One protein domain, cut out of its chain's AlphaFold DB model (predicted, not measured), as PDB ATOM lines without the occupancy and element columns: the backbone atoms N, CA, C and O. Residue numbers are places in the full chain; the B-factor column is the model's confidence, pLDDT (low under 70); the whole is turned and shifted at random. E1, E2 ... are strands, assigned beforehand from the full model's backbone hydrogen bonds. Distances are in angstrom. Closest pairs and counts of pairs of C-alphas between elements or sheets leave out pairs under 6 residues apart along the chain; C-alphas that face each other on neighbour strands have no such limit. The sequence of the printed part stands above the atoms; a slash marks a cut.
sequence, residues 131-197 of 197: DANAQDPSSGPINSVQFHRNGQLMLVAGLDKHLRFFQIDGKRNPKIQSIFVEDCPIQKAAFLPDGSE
ATOM      1  N   ASP A 131      -0.554 -23.350 -39.778       91.50
ATOM      2  CA  ASP A 131       0.506 -23.477 -40.773       91.50
ATOM      3  C   ASP A 131       1.874 -23.092 -40.165       91.50
ATOM      4  O   ASP A 131       1.998 -22.151 -39.375       91.50
ATOM      5  N   ALA A 132       2.923 -23.844 -40.504       90.44
ATOM      6  CA  ALA A 132       4.257 -23.654 -39.926       90.44
ATOM      7  C   ALA A 132       4.925 -22.343 -40.372       90.44
ATOM      8  O   ALA A 132       5.593 -21.686 -39.583       90.44
ATOM      9  N   ASN A 133       4.710 -21.940 -41.624       89.56
ATOM     10  CA  ASN A 133       5.272 -20.732 -42.229       89.56
ATOM     11  C   ASN A 133       4.358 -19.500 -42.091       89.56
ATOM     12  O   ASN A 133       4.575 -18.504 -42.777       89.56
ATOM     13  N   ALA A 134       3.341 -19.545 -41.223       88.12
ATOM     14  CA  ALA A 134       2.360 -18.466 -41.088       88.12
ATOM     15  C   ALA A 134       2.993 -17.111 -40.717       88.12
ATOM     16  O   ALA A 134       2.501 -16.068 -41.142       88.12
ATOM     17  N   GLN A 135       4.079 -17.113 -39.933       87.50
ATOM     18  CA  GLN A 135       4.766 -15.882 -39.534       87.50
ATOM     19  C   GLN A 135       5.671 -15.308 -40.634       87.50
ATOM     20  O   GLN A 135       5.810 -14.091 -40.726       87.50
ATOM     21  N   ASP A 136       6.303 -16.163 -41.436       87.31
ATOM     22  CA  ASP A 136       7.210 -15.749 -42.513       87.31
ATOM     23  C   ASP A 136       6.988 -16.625 -43.753       87.31
ATOM     24  O   ASP A 136       7.643 -17.664 -43.912       87.31
ATOM     25  N   PRO A 137       6.032 -16.241 -44.615       89.25
ATOM     26  CA  PRO A 137       5.749 -16.959 -45.849       89.25
ATOM     27  C   PRO A 137       6.952 -16.948 -46.797       89.25
ATOM     28  O   PRO A 137       7.643 -15.940 -46.950       89.25
ATOM     29  N   SER A 138       7.194 -18.065 -47.481       88.06
ATOM     30  CA  SER A 138       8.245 -18.141 -48.494       88.06
ATOM     31  C   SER A 138       7.819 -17.409 -49.766       88.06
ATOM     32  O   SER A 138       6.695 -17.562 -50.240       88.06
ATOM     33  N   SER A 139       8.741 -16.646 -50.358       87.62
ATOM     34  CA  SER A 139       8.485 -15.927 -51.616       87.62
ATOM     35  C   SER A 139       8.508 -16.846 -52.846       87.62
ATOM     36  O   SER A 139       8.099 -16.430 -53.928       87.62
ATOM     37  N   GLY A 140       9.023 -18.069 -52.701       87.56
ATOM     38  CA  GLY A 140       9.152 -19.055 -53.769       87.56
ATOM     39  C   GLY A 140       8.654 -20.441 -53.347       87.56
ATOM     40  O   GLY A 140       8.232 -20.624 -52.198       87.56
ATOM     41  N   PRO A 141       8.710 -21.425 -54.262       91.31
ATOM     42  CA  PRO A 141       8.361 -22.803 -53.950       91.31
ATOM     43  C   PRO A 141       9.334 -23.386 -52.920       91.31
ATOM     44  O   PRO A 141      10.547 -23.148 -52.961       91.31
ATOM     45  N   ILE A 142       8.771 -24.159 -51.997       92.88
ATOM     46  CA  ILE A 142       9.517 -24.906 -50.989       92.88
ATOM     47  C   ILE A 142       9.921 -26.240 -51.610       92.88
ATOM     48  O   ILE A 142       9.058 -27.012 -52.023       92.88
ATOM     49  N   ASN A 143      11.221 -26.515 -51.650       92.94
ATOM     50  CA  ASN A 143      11.745 -27.754 -52.222       92.94
ATOM     51  C   ASN A 143      11.962 -28.843 -51.172       92.94
ATOM     52  O   ASN A 143      11.826 -30.026 -51.470       92.94
ATOM     53  N   SER A 144      12.334 -28.456 -49.950       92.62
ATOM     54  CA  SER A 144      12.673 -29.399 -48.887       92.62
ATOM     55  C   SER A 144      12.146 -28.910 -47.547       92.62
ATOM     56  O   SER A 144      12.292 -27.735 -47.204       92.62
ATOM     57  N   VAL A 145      11.564 -29.832 -46.782       93.81
ATOM     58  CA  VAL A 145      11.127 -29.619 -45.400       93.81
ATOM     59  C   VAL A 145      11.636 -30.781 -44.565       93.81
ATOM     60  O   VAL A 145      11.462 -31.938 -44.948       93.81
ATOM     61  N   GLN A 146      12.250 -30.492 -43.421       93.62
ATOM     62  CA  GLN A 146      12.675 -31.536 -42.498       93.62
ATOM     63  C   GLN A 146      12.504 -31.112 -41.047       93.62
ATOM     64  O   GLN A 146      12.758 -29.970 -40.679       93.62
ATOM     65  N   PHE A 147      12.116 -32.069 -40.213       92.00
ATOM     66  CA  PHE A 147      12.090 -31.911 -38.769       92.00
ATOM     67  C   PHE A 147      13.407 -32.364 -38.151       92.00
ATOM     68  O   PHE A 147      13.980 -33.384 -38.541       92.00
ATOM     69  N   HIS A 148      13.859 -31.623 -37.150       90.12
ATOM     70  CA  HIS A 148      14.914 -32.075 -36.263       90.12
ATOM     71  C   HIS A 148      14.442 -33.302 -35.467       90.12
ATOM     72  O   HIS A 148      13.244 -33.470 -35.232       90.12
ATOM     73  N   ARG A 149      15.369 -34.138 -34.978       87.00
ATOM     74  CA  ARG A 149      15.026 -35.338 -34.183       87.00
ATOM     75  C   ARG A 149      14.200 -35.027 -32.931       87.00
ATOM     76  O   ARG A 149      13.410 -35.860 -32.506       87.00
ATOM     77  N   ASN A 150      14.365 -33.829 -32.369       84.75
ATOM     78  CA  ASN A 150      13.582 -33.347 -31.226       84.75
ATOM     79  C   ASN A 150      12.111 -33.023 -31.590       84.75
ATOM     80  O   ASN A 150      11.294 -32.771 -30.715       84.75
ATOM     81  N   GLY A 151      11.757 -32.955 -32.878       83.00
ATOM     82  CA  GLY A 151      10.399 -32.662 -33.365       83.00
ATOM     83  C   GLY A 151       9.943 -31.205 -33.212       83.00
ATOM     84  O   GLY A 151       9.021 -30.782 -33.898       83.00
ATOM     85  N   GLN A 152      10.613 -30.419 -32.368       88.50
ATOM     86  CA  GLN A 152      10.271 -29.018 -32.097       88.50
ATOM     87  C   GLN A 152      10.819 -28.030 -33.130       88.50
ATOM     88  O   GLN A 152      10.363 -26.894 -33.175       88.50
ATOM     89  N   LEU A 153      11.798 -28.426 -33.945       91.31
ATOM     90  CA  LEU A 153      12.446 -27.556 -34.927       91.31
ATOM     91  C   LEU A 153      12.184 -28.077 -36.340       91.31
ATOM     92  O   LEU A 153      12.414 -29.254 -36.620       91.31
ATOM     93  N   MET A 154      11.740 -27.194 -37.227       92.44
ATOM     94  CA  MET A 154      11.522 -27.464 -38.644       92.44
ATOM     95  C   MET A 154      12.432 -26.578 -39.492       92.44
ATOM     96  O   MET A 154      12.462 -25.360 -39.324       92.44
ATOM     97  N   LEU A 155      13.128 -27.201 -40.436       92.62
ATOM     98  CA  LEU A 155      13.881 -26.558 -41.503       92.62
ATOM     99  C   LEU A 155      13.033 -26.515 -42.774       92.62
ATOM    100  O   LEU A 155      12.491 -27.536 -43.199       92.62
ATOM    101  N   VAL A 156      12.975 -25.345 -43.399       93.94
ATOM    102  CA  VAL A 156      12.324 -25.103 -44.687       93.94
ATOM    103  C   VAL A 156      13.354 -24.510 -45.641       93.94
ATOM    104  O   VAL A 156      13.942 -23.469 -45.351       93.94
ATOM    105  N   ALA A 157      13.558 -25.161 -46.785       93.69
ATOM    106  CA  ALA A 157      14.448 -24.692 -47.841       93.69
ATOM    107  C   ALA A 157      13.663 -24.379 -49.116       93.69
ATOM    108  O   ALA A 157      12.921 -25.227 -49.627       93.69
ATOM    109  N   GLY A 158      13.840 -23.161 -49.626       91.12
ATOM    110  CA  GLY A 158      13.179 -22.680 -50.836       91.12
ATOM    111  C   GLY A 158      14.146 -22.345 -51.971       91.12
ATOM    112  O   GLY A 158      15.339 -22.103 -51.768       91.12
ATOM    113  N   LEU A 159      13.600 -22.256 -53.189       90.00
ATOM    114  CA  LEU A 159      14.311 -21.689 -54.351       90.00
ATOM    115  C   LEU A 159      14.546 -20.179 -54.238       90.00
ATOM    116  O   LEU A 159      15.254 -19.601 -55.057       90.00
ATOM    117  N   ASP A 160      13.991 -19.548 -53.209       88.94
ATOM    118  CA  ASP A 160      14.239 -18.156 -52.853       88.94
ATOM    119  C   ASP A 160      15.627 -17.937 -52.228       88.94
ATOM    120  O   ASP A 160      15.918 -16.831 -51.783       88.94
ATOM    121  N   LYS A 161      16.486 -18.967 -52.218       90.62
ATOM    122  CA  LYS A 161      17.835 -18.965 -51.635       90.62
ATOM    123  C   LYS A 161      17.845 -18.770 -50.111       90.62
ATOM    124  O   LYS A 161      18.860 -18.381 -49.536       90.62
ATOM    125  N   HIS A 162      16.716 -19.030 -49.450       90.94
ATOM    126  CA  HIS A 162      16.582 -18.905 -48.004       90.94
ATOM    127  C   HIS A 162      16.410 -20.276 -47.336       90.94
ATOM    128  O   HIS A 162      15.588 -21.101 -47.745       90.94
ATOM    129  N   LEU A 163      17.146 -20.480 -46.243       92.00
ATOM    130  CA  LEU A 163      16.885 -21.506 -45.238       92.00
ATOM    131  C   LEU A 163      16.168 -20.857 -44.068       92.00
ATOM    132  O   LEU A 163      16.688 -19.916 -43.473       92.00
ATOM    133  N   ARG A 164      14.987 -21.356 -43.719       92.19
ATOM    134  CA  ARG A 164      14.209 -20.857 -42.583       92.19
ATOM    135  C   ARG A 164      14.035 -21.944 -41.542       92.19
ATOM    136  O   ARG A 164      13.716 -23.082 -41.873       92.19
ATOM    137  N   PHE A 165      14.201 -21.554 -40.288       93.50
ATOM    138  CA  PHE A 165      13.982 -22.391 -39.125       93.50
ATOM    139  C   PHE A 165      12.741 -21.911 -38.384       93.50
ATOM    140  O   PHE A 165      12.652 -20.739 -38.007       93.50
ATOM    141  N   PHE A 166      11.802 -22.822 -38.158       93.75
ATOM    142  CA  PHE A 166      10.572 -22.577 -37.414       93.75
ATOM    143  C   PHE A 166      10.510 -23.499 -36.204       93.75
ATOM    144  O   PHE A 166      10.805 -24.691 -36.311       93.75
ATOM    145  N   GLN A 167      10.101 -22.957 -35.063       93.25
ATOM    146  CA  GLN A 167       9.744 -23.767 -33.909       93.25
ATOM    147  C   GLN A 167       8.295 -24.236 -34.058       93.25
ATOM    148  O   GLN A 167       7.410 -23.417 -34.292       93.25
ATOM    149  N   ILE A 168       8.034 -25.534 -33.935       92.38
ATOM    150  CA  ILE A 168       6.712 -26.129 -34.147       92.38
ATOM    151  C   ILE A 168       6.075 -26.465 -32.801       92.38
ATOM    152  O   ILE A 168       6.305 -27.529 -32.234       92.38
ATOM    153  N   ASP A 169       5.228 -25.552 -32.329       87.88
ATOM    154  CA  ASP A 169       4.429 -25.734 -31.110       87.88
ATOM    155  C   ASP A 169       2.958 -26.086 -31.428       87.88
ATOM    156  O   ASP A 169       2.163 -26.369 -30.532       87.88
ATOM    157  N   GLY A 170       2.548 -25.991 -32.699       84.12
ATOM    158  CA  GLY A 170       1.179 -26.239 -33.170       84.12
ATOM    159  C   GLY A 170       0.205 -25.067 -32.983       84.12
ATOM    160  O   GLY A 170      -0.895 -25.098 -33.536       84.12
ATOM    161  N   LYS A 171       0.601 -24.021 -32.240       87.31
ATOM    162  CA  LYS A 171      -0.209 -22.810 -31.995       87.31
ATOM    163  C   LYS A 171       0.331 -21.563 -32.693       87.31
ATOM    164  O   LYS A 171      -0.377 -20.964 -33.491       87.31
ATOM    165  N   ARG A 172       1.552 -21.133 -32.349       83.69
ATOM    166  CA  ARG A 172       2.111 -19.834 -32.783       83.69
ATOM    167  C   ARG A 172       3.330 -19.950 -33.706       83.69
ATOM    168  O   ARG A 172       3.808 -18.923 -34.161       83.69
ATOM    169  N   ASN A 173       3.794 -21.175 -33.966       90.94
ATOM    170  CA  ASN A 173       4.894 -21.563 -34.858       90.94
ATOM    171  C   ASN A 173       5.907 -20.443 -35.194       90.94
ATOM    172  O   ASN A 173       5.929 -19.969 -36.335       90.94
ATOM    173  N   PRO A 174       6.691 -19.949 -34.216       92.62
ATOM    174  CA  PRO A 174       7.523 -18.785 -34.452       92.62
ATOM    175  C   PRO A 174       8.737 -19.100 -35.337       92.62
ATOM    176  O   PRO A 174       9.337 -20.174 -35.250       92.62
ATOM    177  N   LYS A 175       9.144 -18.132 -36.160       92.62
ATOM    178  CA  LYS A 175      10.406 -18.170 -36.907       92.62
ATOM    179  C   LYS A 175      11.578 -17.914 -35.960       92.62
ATOM    180  O   LYS A 175      11.628 -16.871 -35.313       92.62
ATOM    181  N   ILE A 176      12.539 -18.834 -35.939       91.94
ATOM    182  CA  ILE A 176      13.776 -18.714 -35.158       91.94
ATOM    183  C   ILE A 176      14.823 -17.957 -35.968       91.94
ATOM    184  O   ILE A 176      15.320 -16.918 -35.545       91.94
ATOM    185  N   GLN A 177      15.141 -18.463 -37.158       90.62
ATOM    186  CA  GLN A 177      16.212 -17.913 -37.976       90.62
ATOM    187  C   GLN A 177      15.875 -18.027 -39.456       90.62
ATOM    188  O   GLN A 177      15.148 -18.919 -39.890       90.62
ATOM    189  N   SER A 178      16.411 -17.100 -40.240       92.44
ATOM    190  CA  SER A 178      16.442 -17.200 -41.691       92.44
ATOM    191  C   SER A 178      17.834 -16.865 -42.173       92.44
ATOM    192  O   SER A 178      18.357 -15.803 -41.850       92.44
ATOM    193  N   ILE A 179      18.403 -17.767 -42.954       91.88
ATOM    194  CA  ILE A 179      19.725 -17.645 -43.545       91.88
ATOM    195  C   ILE A 179      19.517 -17.490 -45.044       91.88
ATOM    196  O   ILE A 179      18.902 -18.345 -45.676       91.88
ATOM    197  N   PHE A 180      20.002 -16.388 -45.597       92.69
ATOM    198  CA  PHE A 180      20.041 -16.170 -47.036       92.69
ATOM    199  C   PHE A 180      21.408 -16.600 -47.561       92.69
ATOM    200  O   PHE A 180      22.431 -16.177 -47.024       92.69
ATOM    201  N   VAL A 181      21.422 -17.453 -48.582       90.25
ATOM    202  CA  VAL A 181      22.652 -17.929 -49.220       90.25
ATOM    203  C   VAL A 181      22.723 -17.342 -50.621       90.25
ATOM    204  O   VAL A 181      21.958 -17.715 -51.508       90.25
ATOM    205  N   GLU A 182      23.647 -16.413 -50.835       88.94
ATOM    206  CA  GLU A 182      23.834 -15.795 -52.145       88.94
ATOM    207  C   GLU A 182      24.205 -16.845 -53.202       88.94
ATOM    208  O   GLU A 182      24.941 -17.795 -52.942       88.94
ATOM    209  N   ASP A 183      23.607 -16.704 -54.388       87.00
ATOM    210  CA  ASP A 183      23.824 -17.562 -55.565       87.00
ATOM    211  C   ASP A 183      23.663 -19.077 -55.386       87.00
ATOM    212  O   ASP A 183      24.057 -19.858 -56.250       87.00
ATOM    213  N   CYS A 184      22.958 -19.498 -54.335       86.69
ATOM    214  CA  CYS A 184      22.639 -20.898 -54.097       86.69
ATOM    215  C   CYS A 184      21.116 -21.123 -54.047       86.69
ATOM    216  O   CYS A 184      20.493 -20.946 -52.998       86.69
ATOM    217  N   PRO A 185      20.470 -21.516 -55.162       87.12
ATOM    218  CA  PRO A 185      19.093 -21.998 -55.120       87.12
ATOM    219  C   PRO A 185      19.054 -23.370 -54.437       87.12
ATOM    220  O   PRO A 185      19.576 -24.361 -54.954       87.12
ATOM    221  N   ILE A 186      18.431 -23.440 -53.262       89.25
ATOM    222  CA  ILE A 186      18.516 -24.627 -52.413       89.25
ATOM    223  C   ILE A 186      17.520 -25.681 -52.893       89.25
ATOM    224  O   ILE A 186      16.302 -25.540 -52.779       89.25
ATOM    225  N   GLN A 187      18.056 -26.765 -53.450       89.62
ATOM    226  CA  GLN A 187      17.266 -27.897 -53.944       89.62
ATOM    227  C   GLN A 187      16.936 -28.892 -52.830       89.62
ATOM    228  O   GLN A 187      15.842 -29.444 -52.780       89.62
ATOM    229  N   LYS A 188      17.880 -29.127 -51.918       90.69
ATOM    230  CA  LYS A 188      17.722 -30.071 -50.815       90.69
ATOM    231  C   LYS A 188      18.508 -29.579 -49.615       90.69
ATOM    232  O   LYS A 188      19.656 -29.172 -49.756       90.69
ATOM    233  N   ALA A 189      17.891 -29.649 -48.447       90.38
ATOM    234  CA  ALA A 189      18.540 -29.356 -47.182       90.38
ATOM    235  C   ALA A 189      18.099 -30.401 -46.168       90.38
ATOM    236  O   ALA A 189      16.921 -30.777 -46.159       90.38
ATOM    237  N   ALA A 190      19.046 -30.876 -45.359       90.19
ATOM    238  CA  ALA A 190      18.739 -31.813 -44.304       90.19
ATOM    239  C   ALA A 190      19.630 -31.659 -43.060       90.19
ATOM    240  O   ALA A 190      20.823 -31.403 -43.182       90.19
ATOM    241  N   PHE A 191      19.048 -31.872 -41.881       88.69
ATOM    242  CA  PHE A 191      19.718 -32.117 -40.616       88.69
ATOM    243  C   PHE A 191      20.516 -33.416 -40.668       88.69
ATOM    244  O   PHE A 191      20.037 -34.452 -41.148       88.69
ATOM    245  N   LEU A 192      21.720 -33.358 -40.110       86.31
ATOM    246  CA  LEU A 192      22.558 -34.526 -39.918       86.31
ATOM    247  C   LEU A 192      21.962 -35.450 -38.843       86.31
ATOM    248  O   LEU A 192      21.340 -34.987 -37.883       86.31
ATOM    249  N   PRO A 193      22.157 -36.773 -38.967       77.12
ATOM    250  CA  PRO A 193      21.652 -37.737 -37.998       77.12
ATOM    251  C   PRO A 193      22.278 -37.586 -36.606       77.12
ATOM    252  O   PRO A 193      21.673 -38.074 -35.658       77.12
ATOM    253  N   ASP A 194      23.434 -36.942 -36.475       75.44
ATOM    254  CA  ASP A 194      24.113 -36.717 -35.193       75.44
ATOM    255  C   ASP A 194      23.523 -35.531 -34.402       75.44
ATOM    256  O   ASP A 194      23.738 -35.409 -33.204       75.44
ATOM    257  N   GLY A 195      22.720 -34.670 -35.045       61.19
ATOM    258  CA  GLY A 195      22.145 -33.489 -34.391       61.19
ATOM    259  C   GLY A 195      23.179 -32.437 -33.970       61.19
ATOM    260  O   GLY A 195      22.808 -31.486 -33.289       61.19
ATOM    261  N   SER A 196      24.447 -32.601 -34.358       57.81
ATOM    262  CA  SER A 196      25.461 -31.559 -34.254       57.81
ATOM    263  C   SER A 196      25.136 -30.441 -35.249       57.81
ATOM    264  O   SER A 196      24.863 -30.702 -36.425       57.81
ATOM    265  N   GLU A 197      25.066 -29.224 -34.702       51.12
ATOM    266  CA  GLU A 197      24.759 -27.961 -35.389       51.12
ATOM    267  C   GLU A 197      25.772 -27.612 -36.485       51.12
ATOM    268  O   GLU A 197      26.990 -27.829 -36.272       51.12
TER     269      GLU A 197
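This is residues 131 to 197 of the 197 residues of an uncharacterized protein of Aegilops tauschii subsp. strangulata (UniProt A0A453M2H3). With little regular structure, this domain is one twisted slab of four strands side by side, with residues 133 to 138 passing over one face and 186 to 191 over the other. The 67 printed residues include no named helix and E1 to E4, an antiparallel sheet in that order. The class is all strand, with 24 residues in named elements. It is compact, radius of gyration of the C-alphas 11.5 A, spanning 31 by 29 by 16 A.

Look first at E1, residues 142 to 147, E2, 153 to 158, E3, 162 to 167, and E4, 175 to 180: a meander, each strand the antiparallel neighbour of the one before, linked by hairpins. Find N 155 and O 146 2.8 A apart, N 156 and O 164 2.8 A, N 163 and O 179 2.8 A. Edge strands E1 and E4 are apart. The sheet is twisted, C-alphas up to 4.3 A off its plane.

Find C-alpha 142 at (9.517, -24.906, -50.989); E1 runs 14.3 A, E2 16.7 A, E3 16.4 A, and E4 14.1 A to C-alpha 180 at (20.041, -16.170, -47.036).

The C-alphas farthest apart, Lys 171 and Asp 183, are 34.1 A apart. The printed part has no cut, and no link is long. Residues 195 to 197 have pLDDT under 70.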